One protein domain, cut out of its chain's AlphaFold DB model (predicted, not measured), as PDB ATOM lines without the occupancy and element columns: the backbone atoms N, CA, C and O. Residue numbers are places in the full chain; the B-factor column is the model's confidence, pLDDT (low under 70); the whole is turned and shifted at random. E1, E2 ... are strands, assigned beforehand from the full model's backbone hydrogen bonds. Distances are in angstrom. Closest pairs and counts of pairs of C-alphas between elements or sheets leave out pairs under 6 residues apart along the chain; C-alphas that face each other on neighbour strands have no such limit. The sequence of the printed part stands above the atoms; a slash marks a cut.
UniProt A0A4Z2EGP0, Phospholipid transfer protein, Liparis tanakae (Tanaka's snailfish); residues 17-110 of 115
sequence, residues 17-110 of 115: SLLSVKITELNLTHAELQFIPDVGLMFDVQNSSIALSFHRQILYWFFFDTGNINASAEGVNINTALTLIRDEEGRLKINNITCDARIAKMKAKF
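Overview. This is residues 17 to 110 of the 115 residues of the protein "Phospholipid transfer protein" of Liparis tanakae (Tanaka's snailfish) (UniProt A0A4Z2EGP0). One sheet is folded into an open V: long strands E3, E4 and E5 run side by side and bend at residues 47, 75 and 104, while E1 and E2 follow each other along E3, one on each arm. The 94 printed residues have five named strands, E1 to E5 in chain order, in a branched, antiparallel, twisted sheet; the class is all strand. The whole is extended, with a radius of gyration of the C-alphas of 19.6 A and spans of 65 by 29 by 16 A.

Arrangement. Start at E3, residues 40 to 60; on one side find E4, residues 63 to 86, with N 52 and O 71 within hydrogen-bond range at 2.8 A. On the other side find E1, residues 17 to 27 (N 19 and O 55, 2.8 A), and E2, residues 30 to 36 (N 34 and O 42, 2.8 A). E5, residues 92 to 110, is E4's other neighbour, with N 79 and O 100 at 2.8 A. E2, E3, E4 and E5 form a meander, each the antiparallel neighbour of the one before and a hairpin with it.

Along the chain. Find C-alpha 17 at (15.652, 17.894, 137.177), where E1 begins. E3 measures 52.8 A, E4 60.3 A and E5 46.9 A, ending at C-alpha 110, (29.404, 15.900, 135.131).

Size, cuts and confidence. The C-alphas farthest apart, of Phe 62 and Gly 90, are 65.7 A apart. The printed part has no cut, its links are tight, and residue 61 alone is under pLDDT 70.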
ATOM      1  N   SER A  17      16.413  18.535 138.250       72.56
ATOM      2  CA  SER A  17      15.652  17.894 137.177       72.56
ATOM      3  C   SER A  17      16.604  17.209 136.195       72.56
ATOM      4  O   SER A  17      17.576  17.800 135.714       72.56
ATOM      5  N   LEU A  18      16.344  15.927 135.930       70.25
ATOM      6  CA  LEU A  18      17.003  15.164 134.876       70.25
ATOM      7  C   LEU A  18      16.057  15.141 133.677       70.25
ATOM      8  O   LEU A  18      15.023  14.476 133.707       70.25
ATOM      9  N   LEU A  19      16.392  15.902 132.642       72.50
ATOM     10  CA  LEU A  19      15.682  15.907 131.371       72.50
ATOM     11  C   LEU A  19      16.364  14.939 130.404       72.50
ATOM     12  O   LEU A  19      17.587  14.842 130.361       72.50
ATOM     13  N   SER A  20      15.563  14.262 129.579       75.94
ATOM     14  CA  SER A  20      16.024  13.486 128.418       75.94
ATOM     15  C   SER A  20      17.209  12.547 128.700       75.94
ATOM     16  O   SER A  20      18.376  12.895 128.514       75.94
ATOM     17  N   VAL A  21      16.897  11.321 129.111       84.12
ATOM     18  CA  VAL A  21      17.867  10.222 129.174       84.12
ATOM     19  C   VAL A  21      18.146   9.736 127.749       84.12
ATOM     20  O   VAL A  21      17.213   9.345 127.046       84.12
ATOM     21  N   LYS A  22      19.409   9.718 127.317       89.69
ATOM     22  CA  LYS A  22      19.820   9.154 126.024       89.69
ATOM     23  C   LYS A  22      20.858   8.056 126.226       89.69
ATOM     24  O   LYS A  22      21.870   8.275 126.883       89.69
ATOM     25  N   ILE A  23      20.643   6.901 125.604       89.81
ATOM     26  CA  ILE A  23      21.681   5.871 125.482       89.81
ATOM     27  C   ILE A  23      22.666   6.335 124.409       89.81
ATOM     28  O   ILE A  23      22.269   6.585 123.269       89.81
ATOM     29  N   THR A  24      23.929   6.516 124.783       92.62
ATOM     30  CA  THR A  24      24.992   6.942 123.860       92.62
ATOM     31  C   THR A  24      25.797   5.765 123.340       92.62
ATOM     32  O   THR A  24      26.236   5.805 122.195       92.62
ATOM     33  N   GLU A  25      25.944   4.713 124.143       92.81
ATOM     34  CA  GLU A  25      26.605   3.474 123.746       92.81
ATOM     35  C   GLU A  25      25.932   2.282 124.427       92.81
ATOM     36  O   GLU A  25      25.596   2.332 125.612       92.81
ATOM     37  N   LEU A  26      25.751   1.205 123.670       92.69
ATOM     38  CA  LEU A  26      25.319  -0.088 124.176       92.69
ATOM     39  C   LEU A  26      26.181  -1.150 123.504       92.69
ATOM     40  O   LEU A  26      26.037  -1.392 122.306       92.69
ATOM     41  N   ASN A  27      27.077  -1.758 124.273       93.19
ATOM     42  CA  ASN A  27      27.981  -2.776 123.770       93.19
ATOM     43  C   ASN A  27      27.752  -4.088 124.520       93.19
ATOM     44  O   ASN A  27      28.062  -4.205 125.707       93.19
ATOM     45  N   LEU A  28      27.188  -5.064 123.808       90.31
ATOM     46  CA  LEU A  28      26.853  -6.391 124.316       90.31
ATOM     47  C   LEU A  28      27.828  -7.414 123.727       90.31
ATOM     48  O   LEU A  28      27.545  -8.042 122.711       90.31
ATOM     49  N   THR A  29      29.008  -7.538 124.331       85.38
ATOM     50  CA  THR A  29      30.130  -8.291 123.742       85.38
ATOM     51  C   THR A  29      29.987  -9.813 123.807       85.38
ATOM     52  O   THR A  29      30.519 -10.502 122.944       85.38
ATOM     53  N   HIS A  30      29.283 -10.347 124.811       89.31
ATOM     54  CA  HIS A  30      29.165 -11.792 125.051       89.31
ATOM     55  C   HIS A  30      27.724 -12.132 125.416       89.31
ATOM     56  O   HIS A  30      27.423 -12.378 126.580       89.31
ATOM     57  N   ALA A  31      26.828 -12.030 124.434       93.06
ATOM     58  CA  ALA A  31      25.420 -12.367 124.589       93.06
ATOM     59  C   ALA A  31      25.160 -13.779 124.053       93.06
ATOM     60  O   ALA A  31      25.360 -14.045 122.867       93.06
ATOM     61  N   GLU A  32      24.688 -14.663 124.920       94.06
ATOM     62  CA  GLU A  32      24.374 -16.050 124.608       94.06
ATOM     63  C   GLU A  32      22.923 -16.371 124.958       94.06
ATOM     64  O   GLU A  32      22.348 -15.850 125.912       94.06
ATOM     65  N   LEU A  33      22.333 -17.272 124.175       94.19
ATOM     66  CA  LEU A  33      21.031 -17.852 124.461       94.19
ATOM     67  C   LEU A  33      21.190 -19.367 124.540       94.19
ATOM     68  O   LEU A  33      21.563 -20.011 123.559       94.19
ATOM     69  N   GLN A  34      20.894 -19.927 125.704       93.44
ATOM     70  CA  GLN A  34      21.046 -21.346 125.992       93.44
ATOM     71  C   GLN A  34      19.692 -21.961 126.345       93.44
ATOM     72  O   GLN A  34      18.838 -21.318 126.952       93.44
ATOM     73  N   PHE A  35      19.487 -23.221 125.968       92.00
ATOM     74  CA  PHE A  35      18.308 -23.979 126.376       92.00
ATOM     75  C   PHE A  35      18.633 -24.742 127.660       92.00
ATOM     76  O   PHE A  35      19.604 -25.496 127.698       92.00
ATOM     77  N   ILE A  36      17.820 -24.562 128.698       86.75
ATOM     78  CA  ILE A  36      17.926 -25.313 129.947       86.75
ATOM     79  C   ILE A  36      16.835 -26.391 129.941       86.75
ATOM     80  O   ILE A  36      15.647 -26.039 129.956       86.75
ATOM     81  N   PRO A  37      17.210 -27.685 129.904       84.50
ATOM     82  CA  PRO A  37      16.259 -28.791 129.946       84.50
ATOM     83  C   PRO A  37      15.280 -28.649 131.110       84.50
ATOM     84  O   PRO A  37      15.666 -28.225 132.196       84.50
ATOM     85  N   ASP A  38      14.010 -28.964 130.856       81.31
ATOM     86  CA  ASP A  38      12.909 -28.927 131.830       81.31
ATOM     87  C   ASP A  38      12.615 -27.552 132.472       81.31
ATOM     88  O   ASP A  38      11.727 -27.444 133.318       81.31
ATOM     89  N   VAL A  39      13.302 -26.483 132.042       81.81
ATOM     90  CA  VAL A  39      13.117 -25.113 132.549       81.81
ATOM     91  C   VAL A  39      12.711 -24.150 131.430       81.81
ATOM     92  O   VAL A  39      11.666 -23.505 131.531       81.81
ATOM     93  N   GLY A  40      13.502 -24.033 130.358       90.94
ATOM     94  CA  GLY A  40      13.228 -23.106 129.255       90.94
ATOM     95  C   GLY A  40      14.487 -22.510 128.626       90.94
ATOM     96  O   GLY A  40      15.395 -23.243 128.246       90.94
ATOM     97  N   LEU A  41      14.535 -21.186 128.480       94.38
ATOM     98  CA  LEU A  41      15.648 -20.460 127.857       94.38
ATOM     99  C   LEU A  41      16.399 -19.615 128.886       94.38
ATOM    100  O   LEU A  41      15.788 -19.012 129.760       94.38
ATOM    101  N   MET A  42      17.711 -19.521 128.739       94.38
ATOM    102  CA  MET A  42      18.574 -18.641 129.513       94.38
ATOM    103  C   MET A  42      19.293 -17.692 128.564       94.38
ATOM    104  O   MET A  42      20.055 -18.134 127.708       94.38
ATOM    105  N   PHE A  43      19.037 -16.402 128.714       95.06
ATOM    106  CA  PHE A  43      19.759 -15.341 128.033       95.06
ATOM    107  C   PHE A  43      20.813 -14.778 128.980       95.06
ATOM    108  O   PHE A  43      20.475 -14.215 130.021       95.06
ATOM    109  N   ASP A  44      22.078 -14.954 128.629       94.88
ATOM    110  CA  ASP A  44      23.214 -14.558 129.450       94.88
ATOM    111  C   ASP A  44      24.086 -13.560 128.695       94.88
ATOM    112  O   ASP A  44      24.436 -13.760 127.535       94.88
ATOM    113  N   VAL A  45      24.403 -12.451 129.345       95.81
ATOM    114  CA  VAL A  45      25.210 -11.369 128.796       95.81
ATOM    115  C   VAL A  45      26.328 -11.089 129.777       95.81
ATOM    116  O   VAL A  45      26.056 -10.769 130.932       95.81
ATOM    117  N   GLN A  46      27.577 -11.151 129.319       95.62
ATOM    118  CA  GLN A  46      28.747 -10.964 130.178       95.62
ATOM    119  C   GLN A  46      29.637  -9.810 129.721       95.62
ATOM    120  O   GLN A  46      29.813  -9.547 128.524       95.62
ATOM    121  N   ASN A  47      30.240  -9.149 130.710       94.94
ATOM    122  CA  ASN A  47      31.260  -8.115 130.561       94.94
ATOM    123  C   ASN A  47      30.881  -7.005 129.565       94.94
ATOM    124  O   ASN A  47      31.711  -6.516 128.804       94.94
ATOM    125  N   SER A  48      29.604  -6.637 129.552       95.19
ATOM    126  CA  SER A  48      29.073  -5.628 128.642       95.19
ATOM    127  C   SER A  48      29.303  -4.219 129.175       95.19
ATOM    128  O   SER A  48      29.668  -4.019 130.341       95.19
ATOM    129  N   SER A  49      29.090  -3.221 128.325       95.56
ATOM    130  CA  SER A  49      29.159  -1.819 128.722       95.56
ATOM    131  C   SER A  49      27.961  -1.029 128.216       95.56
ATOM    132  O   SER A  49      27.387  -1.296 127.157       95.56
ATOM    133  N   ILE A  50      27.561  -0.047 129.019       95.12
ATOM    134  CA  ILE A  50      26.449   0.850 128.712       95.12
ATOM    135  C   ILE A  50      26.911   2.266 129.021       95.12
ATOM    136  O   ILE A  50      27.365   2.534 130.134       95.12
ATOM    137  N   ALA A  51      26.775   3.178 128.065       95.44
ATOM    138  CA  ALA A  51      26.980   4.600 128.286       95.44
ATOM    139  C   ALA A  51      25.670   5.363 128.073       95.44
ATOM    140  O   ALA A  51      24.930   5.139 127.111       95.44
ATOM    141  N   LEU A  52      25.392   6.270 129.001       94.12
ATOM    142  CA  LEU A  52      24.204   7.102 129.046       94.12
ATOM    143  C   LEU A  52      24.630   8.567 129.113       94.12
ATOM    144  O   LEU A  52      25.589   8.916 129.798       94.12
ATOM    145  N   SER A  53      23.870   9.434 128.462       91.31
ATOM    146  CA  SER A  53      23.969  10.880 128.612       91.31
ATOM    147  C   SER A  53      22.621  11.425 129.052       91.31
ATOM    148  O   SER A  53      21.593  11.145 128.436       91.31
ATOM    149  N   PHE A  54      22.630  12.237 130.099       88.94
ATOM    150  CA  PHE A  54      21.456  12.916 130.637       88.94
ATOM    151  C   PHE A  54      21.646  14.416 130.510       88.94
ATOM    152  O   PHE A  54      22.740  14.915 130.788       88.94
ATOM    153  N   HIS A  55      20.584  15.136 130.164       88.25
ATOM    154  CA  HIS A  55      20.579  16.584 130.300       88.25
ATOM    155  C   HIS A  55      20.106  16.952 131.709       88.25
ATOM    156  O   HIS A  55      19.087  16.467 132.198       88.25
ATOM    157  N   ARG A  56      20.858  17.797 132.399       85.31
ATOM    158  CA  ARG A  56      20.564  18.233 133.761       85.31
ATOM    159  C   ARG A  56      20.243  19.713 133.761       85.31
ATOM    160  O   ARG A  56      20.992  20.499 133.183       85.31
ATOM    161  N   GLN A  57      19.209  20.081 134.507       83.56
ATOM    162  CA  GLN A  57      18.945  21.468 134.872       83.56
ATOM    163  C   GLN A  57      18.792  21.555 136.395       83.56
ATOM    164  O   GLN A  57      17.931  20.885 136.977       83.56
ATOM    165  N   ILE A  58      19.667  22.333 137.035       79.81
ATOM    166  CA  ILE A  58      19.611  22.627 138.471       79.81
ATOM    167  C   ILE A  58      19.182  24.078 138.637       79.81
ATOM    168  O   ILE A  58      19.845  24.987 138.132       79.81
ATOM    169  N   LEU A  59      18.094  24.294 139.373       76.38
ATOM    170  CA  LEU A  59      17.668  25.626 139.779       76.38
ATOM    171  C   LEU A  59      18.209  25.929 141.181       76.38
ATOM    172  O   LEU A  59      17.857  25.264 142.158       76.38
ATOM    173  N   TYR A  60      19.039  26.963 141.270       70.69
ATOM    174  CA  TYR A  60      19.416  27.617 142.522       70.69
ATOM    175  C   TYR A  60      18.636  28.926 142.669       70.69
ATOM    176  O   TYR A  60      18.095  29.429 141.690       70.69
ATOM    177  N   TRP A  61      18.607  29.505 143.876       66.75
ATOM    178  CA  TRP A  61      17.812  30.703 144.208       66.75
ATOM    179  C   TRP A  61      17.756  31.759 143.079       66.75
ATOM    180  O   TRP A  61      16.664  32.203 142.735       66.75
ATOM    181  N   PHE A  62      18.898  32.134 142.479       70.69
ATOM    182  CA  PHE A  62      18.984  33.188 141.449       70.69
ATOM    183  C   PHE A  62      19.587  32.760 140.094       70.69
ATOM    184  O   PHE A  62      19.694  33.597 139.199       70.69
ATOM    185  N   PHE A  63      19.986  31.498 139.913       71.81
ATOM    186  CA  PHE A  63      20.656  31.037 138.688       71.81
ATOM    187  C   PHE A  63      20.210  29.626 138.305       71.81
ATOM    188  O   PHE A  63      19.908  28.801 139.167       71.81
ATOM    189  N   PHE A  64      20.235  29.343 137.003       74.06
ATOM    190  CA  PHE A  64      20.056  28.002 136.459       74.06
ATOM    191  C   PHE A  64      21.416  27.479 136.005       74.06
ATOM    192  O   PHE A  64      22.088  28.132 135.207       74.06
ATOM    193  N   ASP A  65      21.809  26.306 136.491       76.19
ATOM    194  CA  ASP A  65      22.907  25.551 135.893       76.19
ATOM    195  C   ASP A  65      22.325  24.514 134.939       76.19
ATOM    196  O   ASP A  65      21.464  23.713 135.317       76.19
ATOM    197  N   THR A  66      22.803  24.524 133.699       85.12
ATOM    198  CA  THR A  66      22.470  23.492 132.719       85.12
ATOM    199  C   THR A  66      23.732  22.754 132.318       85.12
ATOM    200  O   THR A  66      24.823  23.323 132.240       85.12
ATOM    201  N   GLY A  67      23.599  21.455 132.104       86.56
ATOM    202  CA  GLY A  67      24.758  20.611 131.889       86.56
ATOM    203  C   GLY A  67      24.389  19.226 131.407       86.56
ATOM    204  O   GLY A  67      23.218  18.855 131.378       86.56
ATOM    205  N   ASN A  68      25.400  18.450 131.035       88.25
ATOM    206  CA  ASN A  68      25.223  17.047 130.689       88.25
ATOM    207  C   ASN A  68      25.930  16.165 131.713       88.25
ATOM    208  O   ASN A  68      27.057  16.447 132.132       88.25
ATOM    209  N   ILE A  69      25.275  15.074 132.083       88.69
ATOM    210  CA  ILE A  69      25.872  14.003 132.872       88.69
ATOM    211  C   ILE A  69      26.109  12.840 131.921       88.69
ATOM    212  O   ILE A  69      25.152  12.267 131.412       88.69
ATOM    213  N   ASN A  70      27.369  12.478 131.705       92.56
ATOM    214  CA  ASN A  70      27.726  11.258 130.994       92.56
ATOM    215  C   ASN A  70      28.012  10.170 132.023       92.56
ATOM    216  O   ASN A  70      28.969  10.288 132.788       92.56
ATOM    217  N   ALA A  71      27.199   9.124 132.061       93.38
ATOM    218  CA  ALA A  71      27.432   7.957 132.896       93.38
ATOM    219  C   ALA A  71      27.887   6.778 132.039       93.38
ATOM    220  O   ALA A  71      27.382   6.583 130.937       93.38
ATOM    221  N   SER A  72      28.808   5.970 132.549       95.81
ATOM    222  CA  SER A  72      29.152   4.685 131.952       95.81
ATOM    223  C   SER A  72      29.145   3.581 133.000       95.81
ATOM    224  O   SER A  72      29.584   3.764 134.136       95.81
ATOM    225  N   ALA A  73      28.621   2.429 132.607       95.81
ATOM    226  CA  ALA A  73      28.656   1.187 133.350       95.81
ATOM    227  C   ALA A  73      29.558   0.209 132.591       95.81
ATOM    228  O   ALA A  73      29.371  -0.014 131.395       95.81
ATOM    229  N   GLU A  74      30.548  -0.343 133.283       96.19
ATOM    230  CA  GLU A  74      31.519  -1.308 132.762       96.19
ATOM    231  C   GLU A  74      31.387  -2.622 133.538       96.19
ATOM    232  O   GLU A  74      31.111  -2.614 134.744       96.19
ATOM    233  N   GLY A  75      31.601  -3.748 132.853       95.62
ATOM    234  CA  GLY A  75      31.425  -5.074 133.444       95.62
ATOM    235  C   GLY A  75      29.967  -5.337 133.817       95.62
ATOM    236  O   GLY A  75      29.676  -5.744 134.942       95.62
ATOM    237  N   VAL A  76      29.049  -5.005 132.907       96.12
ATOM    238  CA  VAL A  76      27.616  -5.263 133.048       96.12
ATOM    239  C   VAL A  76      27.342  -6.713 132.679       96.12
ATOM    240  O   VAL A  76      27.620  -7.131 131.553       96.12
ATOM    241  N   ASN A  77      26.768  -7.452 133.621       95.94
ATOM    242  CA  ASN A  77      26.330  -8.823 133.422       95.94
ATOM    243  C   ASN A  77      24.811  -8.884 133.574       95.94
ATOM    244  O   ASN A  77      24.270  -8.326 134.531       95.94
ATOM    245  N   ILE A  78      24.125  -9.544 132.646       95.50
ATOM    246  CA  ILE A  78      22.667  -9.695 132.654       95.50
ATOM    247  C   ILE A  78      22.358 -11.168 132.452       95.50
ATOM    248  O   ILE A  78      22.742 -11.744 131.442       95.50
ATOM    249  N   ASN A  79      21.641 -11.763 133.393       95.19
ATOM    250  CA  ASN A  79      21.191 -13.139 133.322       95.19
ATOM    251  C   ASN A  79      19.663 -13.147 133.379       95.19
ATOM    252  O   ASN A  79      19.068 -12.693 134.353       95.19
ATOM    253  N   THR A  80      19.017 -13.590 132.306       95.12
ATOM    254  CA  THR A  80      17.558 -13.639 132.191       95.12
ATOM    255  C   THR A  80      17.114 -15.064 131.900       95.12
ATOM    256  O   THR A  80      17.417 -15.592 130.834       95.12
ATOM    257  N   ALA A  81      16.351 -15.673 132.805       94.00
ATOM    258  CA  ALA A  81      15.765 -16.990 132.581       94.00
ATOM    259  C   ALA A  81      14.290 -16.853 132.188       94.00
ATOM    260  O   ALA A  81      13.499 -16.205 132.874       94.00
ATOM    261  N   LEU A  82      13.916 -17.489 131.084       94.88
ATOM    262  CA  LEU A  82      12.559 -17.571 130.565       94.88
ATOM    263  C   LEU A  82      12.045 -18.993 130.778       94.88
ATOM    264  O   LEU A  82      12.515 -19.934 130.137       94.88
ATOM    265  N   THR A  83      11.050 -19.153 131.642       93.81
ATOM    266  CA  THR A  83      10.345 -20.427 131.789       93.81
ATOM    267  C   THR A  83       9.294 -20.552 130.699       93.81
ATOM    268  O   THR A  83       8.474 -19.647 130.519       93.81
ATOM    269  N   LEU A  84       9.284 -21.679 129.993       91.50
ATOM    270  CA  LEU A  84       8.389 -21.912 128.862       91.50
ATOM    271  C   LEU A  84       7.349 -22.981 129.205       91.50
ATOM    272  O   LEU A  84       7.670 -24.004 129.799       91.50
ATOM    273  N   ILE A  85       6.101 -22.750 128.805       91.44
ATOM    274  CA  ILE A  85       4.995 -23.708 128.910       91.44
ATOM    275  C   ILE A  85       4.318 -23.871 127.554       91.44
ATOM    276  O   ILE A  85       4.500 -23.060 126.644       91.44
ATOM    277  N   ARG A  86       3.509 -24.918 127.426       91.12
ATOM    278  CA  ARG A  86       2.607 -25.111 126.294       91.12
ATOM    279  C   ARG A  86       1.208 -24.639 126.692       91.12
ATOM    280  O   ARG A  86       0.744 -25.008 127.768       91.12
ATOM    281  N   ASP A  87       0.575 -23.814 125.866       91.56
ATOM    282  CA  ASP A  87      -0.820 -23.409 126.069       91.56
ATOM    283  C   ASP A  87      -1.812 -24.496 125.613       91.56
ATOM    284  O   ASP A  87      -1.419 -25.555 125.115       91.56
ATOM    285  N   GLU A  88      -3.105 -24.246 125.817       94.00
ATOM    286  CA  GLU A  88      -4.178 -25.200 125.511       94.00
ATOM    287  C   GLU A  88      -4.300 -25.484 124.004       94.00
ATOM    288  O   GLU A  88      -4.655 -26.592 123.607       94.00
ATOM    289  N   GLU A  89      -3.914 -24.528 123.153       95.88
ATOM    290  CA  GLU A  89      -3.848 -24.693 121.696       95.88
ATOM    291  C   GLU A  89      -2.536 -25.343 121.213       95.88
ATOM    292  O   GLU A  89      -2.323 -25.513 120.009       95.88
ATOM    293  N   GLY A  90      -1.642 -25.719 122.130       91.31
ATOM    294  CA  GLY A  90      -0.394 -26.410 121.826       91.31
ATOM    295  C   GLY A  90       0.777 -25.507 121.422       91.31
ATOM    296  O   GLY A  90       1.801 -26.031 120.972       91.31
ATOM    297  N   ARG A  91       0.662 -24.186 121.587       94.00
ATOM    298  CA  ARG A  91       1.694 -23.184 121.281       94.00
ATOM    299  C   ARG A  91       2.618 -22.964 122.474       94.00
ATOM    300  O   ARG A  91       2.249 -23.158 123.629       94.00
ATOM    301  N   LEU A  92       3.842 -22.532 122.189       88.88
ATOM    302  CA  LEU A  92       4.821 -22.193 123.216       88.88
ATOM    303  C   LEU A  92       4.521 -20.807 123.796       88.88
ATOM    304  O   LEU A  92       4.364 -19.840 123.050       88.88
ATOM    305  N   LYS A  93       4.486 -20.700 125.123       91.62
ATOM    306  CA  LYS A  93       4.233 -19.461 125.859       91.62
ATOM    307  C   LYS A  93       5.279 -19.273 126.950       91.62
ATOM    308  O   LYS A  93       5.702 -20.230 127.593       91.62
ATOM    309  N   ILE A  94       5.670 -18.026 127.190       92.06
ATOM    310  CA  ILE A  94       6.494 -17.670 128.345       92.06
ATOM    311  C   ILE A  94       5.593 -17.645 129.583       92.06
ATOM    312  O   ILE A  94       4.603 -16.915 129.623       92.06
ATOM    313  N   ASN A  95       5.928 -18.461 130.577       92.38
ATOM    314  CA  ASN A  95       5.212 -18.544 131.846       92.38
ATOM    315  C   ASN A  95       5.753 -17.548 132.873       92.38
ATOM    316  O   ASN A  95       4.991 -16.835 133.518       92.38
ATOM    317  N   ASN A  96       7.078 -17.507 133.021       92.75
ATOM    318  CA  ASN A  96       7.765 -16.655 133.983       92.75
ATOM    319  C   ASN A  96       9.086 -16.157 133.389       92.75
ATOM    320  O   ASN A  96       9.676 -16.813 132.529       92.75
ATOM    321  N   ILE A  97       9.521 -14.992 133.853       93.81
ATOM    322  CA  ILE A  97      10.765 -14.335 133.488       93.81
ATOM    323  C   ILE A  97      11.455 -13.926 134.786       93.81
ATOM    324  O   ILE A  97      10.910 -13.138 135.560       93.81
ATOM    325  N   THR A  98      12.665 -14.423 135.008       93.88
ATOM    326  CA  THR A  98      13.552 -13.916 136.058       93.88
ATOM    327  C   THR A  98      14.707 -13.163 135.418       93.88
ATOM    328  O   THR A  98      15.156 -13.518 134.332       93.88
ATOM    329  N   CYS A  99      15.170 -12.097 136.068       94.38
ATOM    330  CA  CYS A  99      16.296 -11.299 135.601       94.38
ATOM    331  C   CYS A  99      17.184 -10.919 136.790       94.38
ATOM    332  O   CYS A  99      16.700 -10.340 137.762       94.38
ATOM    333  N   ASP A 100      18.470 -11.248 136.696       95.25
ATOM    334  CA  ASP A 100      19.539 -10.793 137.582       95.25
ATOM    335  C   ASP A 100      20.500  -9.934 136.761       95.25
ATOM    336  O   ASP A 100      21.032 -10.374 135.743       95.25
ATOM    337  N   ALA A 101      20.719  -8.695 137.189       95.12
ATOM    338  CA  ALA A 101      21.626  -7.776 136.514       95.12
ATOM    339  C   ALA A 101      22.645  -7.236 137.511       95.12
ATOM    340  O   ALA A 101      22.297  -6.785 138.605       95.12
ATOM    341  N   ARG A 102      23.920  -7.264 137.123       95.88
ATOM    342  CA  ARG A 102      25.046  -6.835 137.953       95.88
ATOM    343  C   ARG A 102      25.915  -5.871 137.180       95.88
ATOM    344  O   ARG A 102      26.103  -6.008 135.977       95.88
ATOM    345  N   ILE A 103      26.466  -4.903 137.894       95.81
ATOM    346  CA  ILE A 103      27.351  -3.894 137.325       95.81
ATOM    347  C   ILE A 103      28.617  -3.880 138.167       95.81
ATOM    348  O   ILE A 103      28.553  -3.615 139.367       95.81
ATOM    349  N   ALA A 104      29.761  -4.164 137.548       96.56
ATOM    350  CA  ALA A 104      31.039  -4.167 138.254       96.56
ATOM    351  C   ALA A 104      31.505  -2.747 138.598       96.56
ATOM    352  O   ALA A 104      32.023  -2.501 139.689       96.56
ATOM    353  N   LYS A 105      31.339  -1.801 137.666       95.81
ATOM    354  CA  LYS A 105      31.808  -0.427 137.848       95.81
ATOM    355  C   LYS A 105      30.866   0.575 137.207       95.81
ATOM    356  O   LYS A 105      30.498   0.437 136.047       95.81
ATOM    357  N   MET A 106      30.564   1.636 137.947       95.06
ATOM    358  CA  MET A 106      29.873   2.814 137.430       95.06
ATOM    359  C   MET A 106      30.794   4.031 137.485       95.06
ATOM    360  O   MET A 106      31.520   4.236 138.459       95.06
ATOM    361  N   LYS A 107      30.760   4.844 136.433       93.94
ATOM    362  CA  LYS A 107      31.440   6.137 136.334       93.94
ATOM    363  C   LYS A 107      30.415   7.183 135.928       93.94
ATOM    364  O   LYS A 107      29.541   6.913 135.112       93.94
ATOM    365  N   ALA A 108      30.548   8.386 136.465       92.56
ATOM    366  CA  ALA A 108      29.764   9.533 136.041       92.56
ATOM    367  C   ALA A 108      30.692  10.732 135.863       92.56
ATOM    368  O   ALA A 108      31.519  11.025 136.726       92.56
ATOM    369  N   LYS A 109      30.553  11.414 134.730       90.50
ATOM    370  CA  LYS A 109      31.225  12.665 134.413       90.50
ATOM    371  C   LYS A 109      30.169  13.745 134.274       90.50
ATOM    372  O   LYS A 109      29.328  13.696 133.378       90.50
ATOM    373  N   PHE A 110      30.243  14.719 135.163       87.12
ATOM    374  CA  PHE A 110      29.404  15.900 135.131       87.12
ATOM    375  C   PHE A 110      30.083  16.949 134.249       87.12
ATOM    376  O   PHE A 110      31.309  17.026 134.179       87.12
TER     377      PHE A 110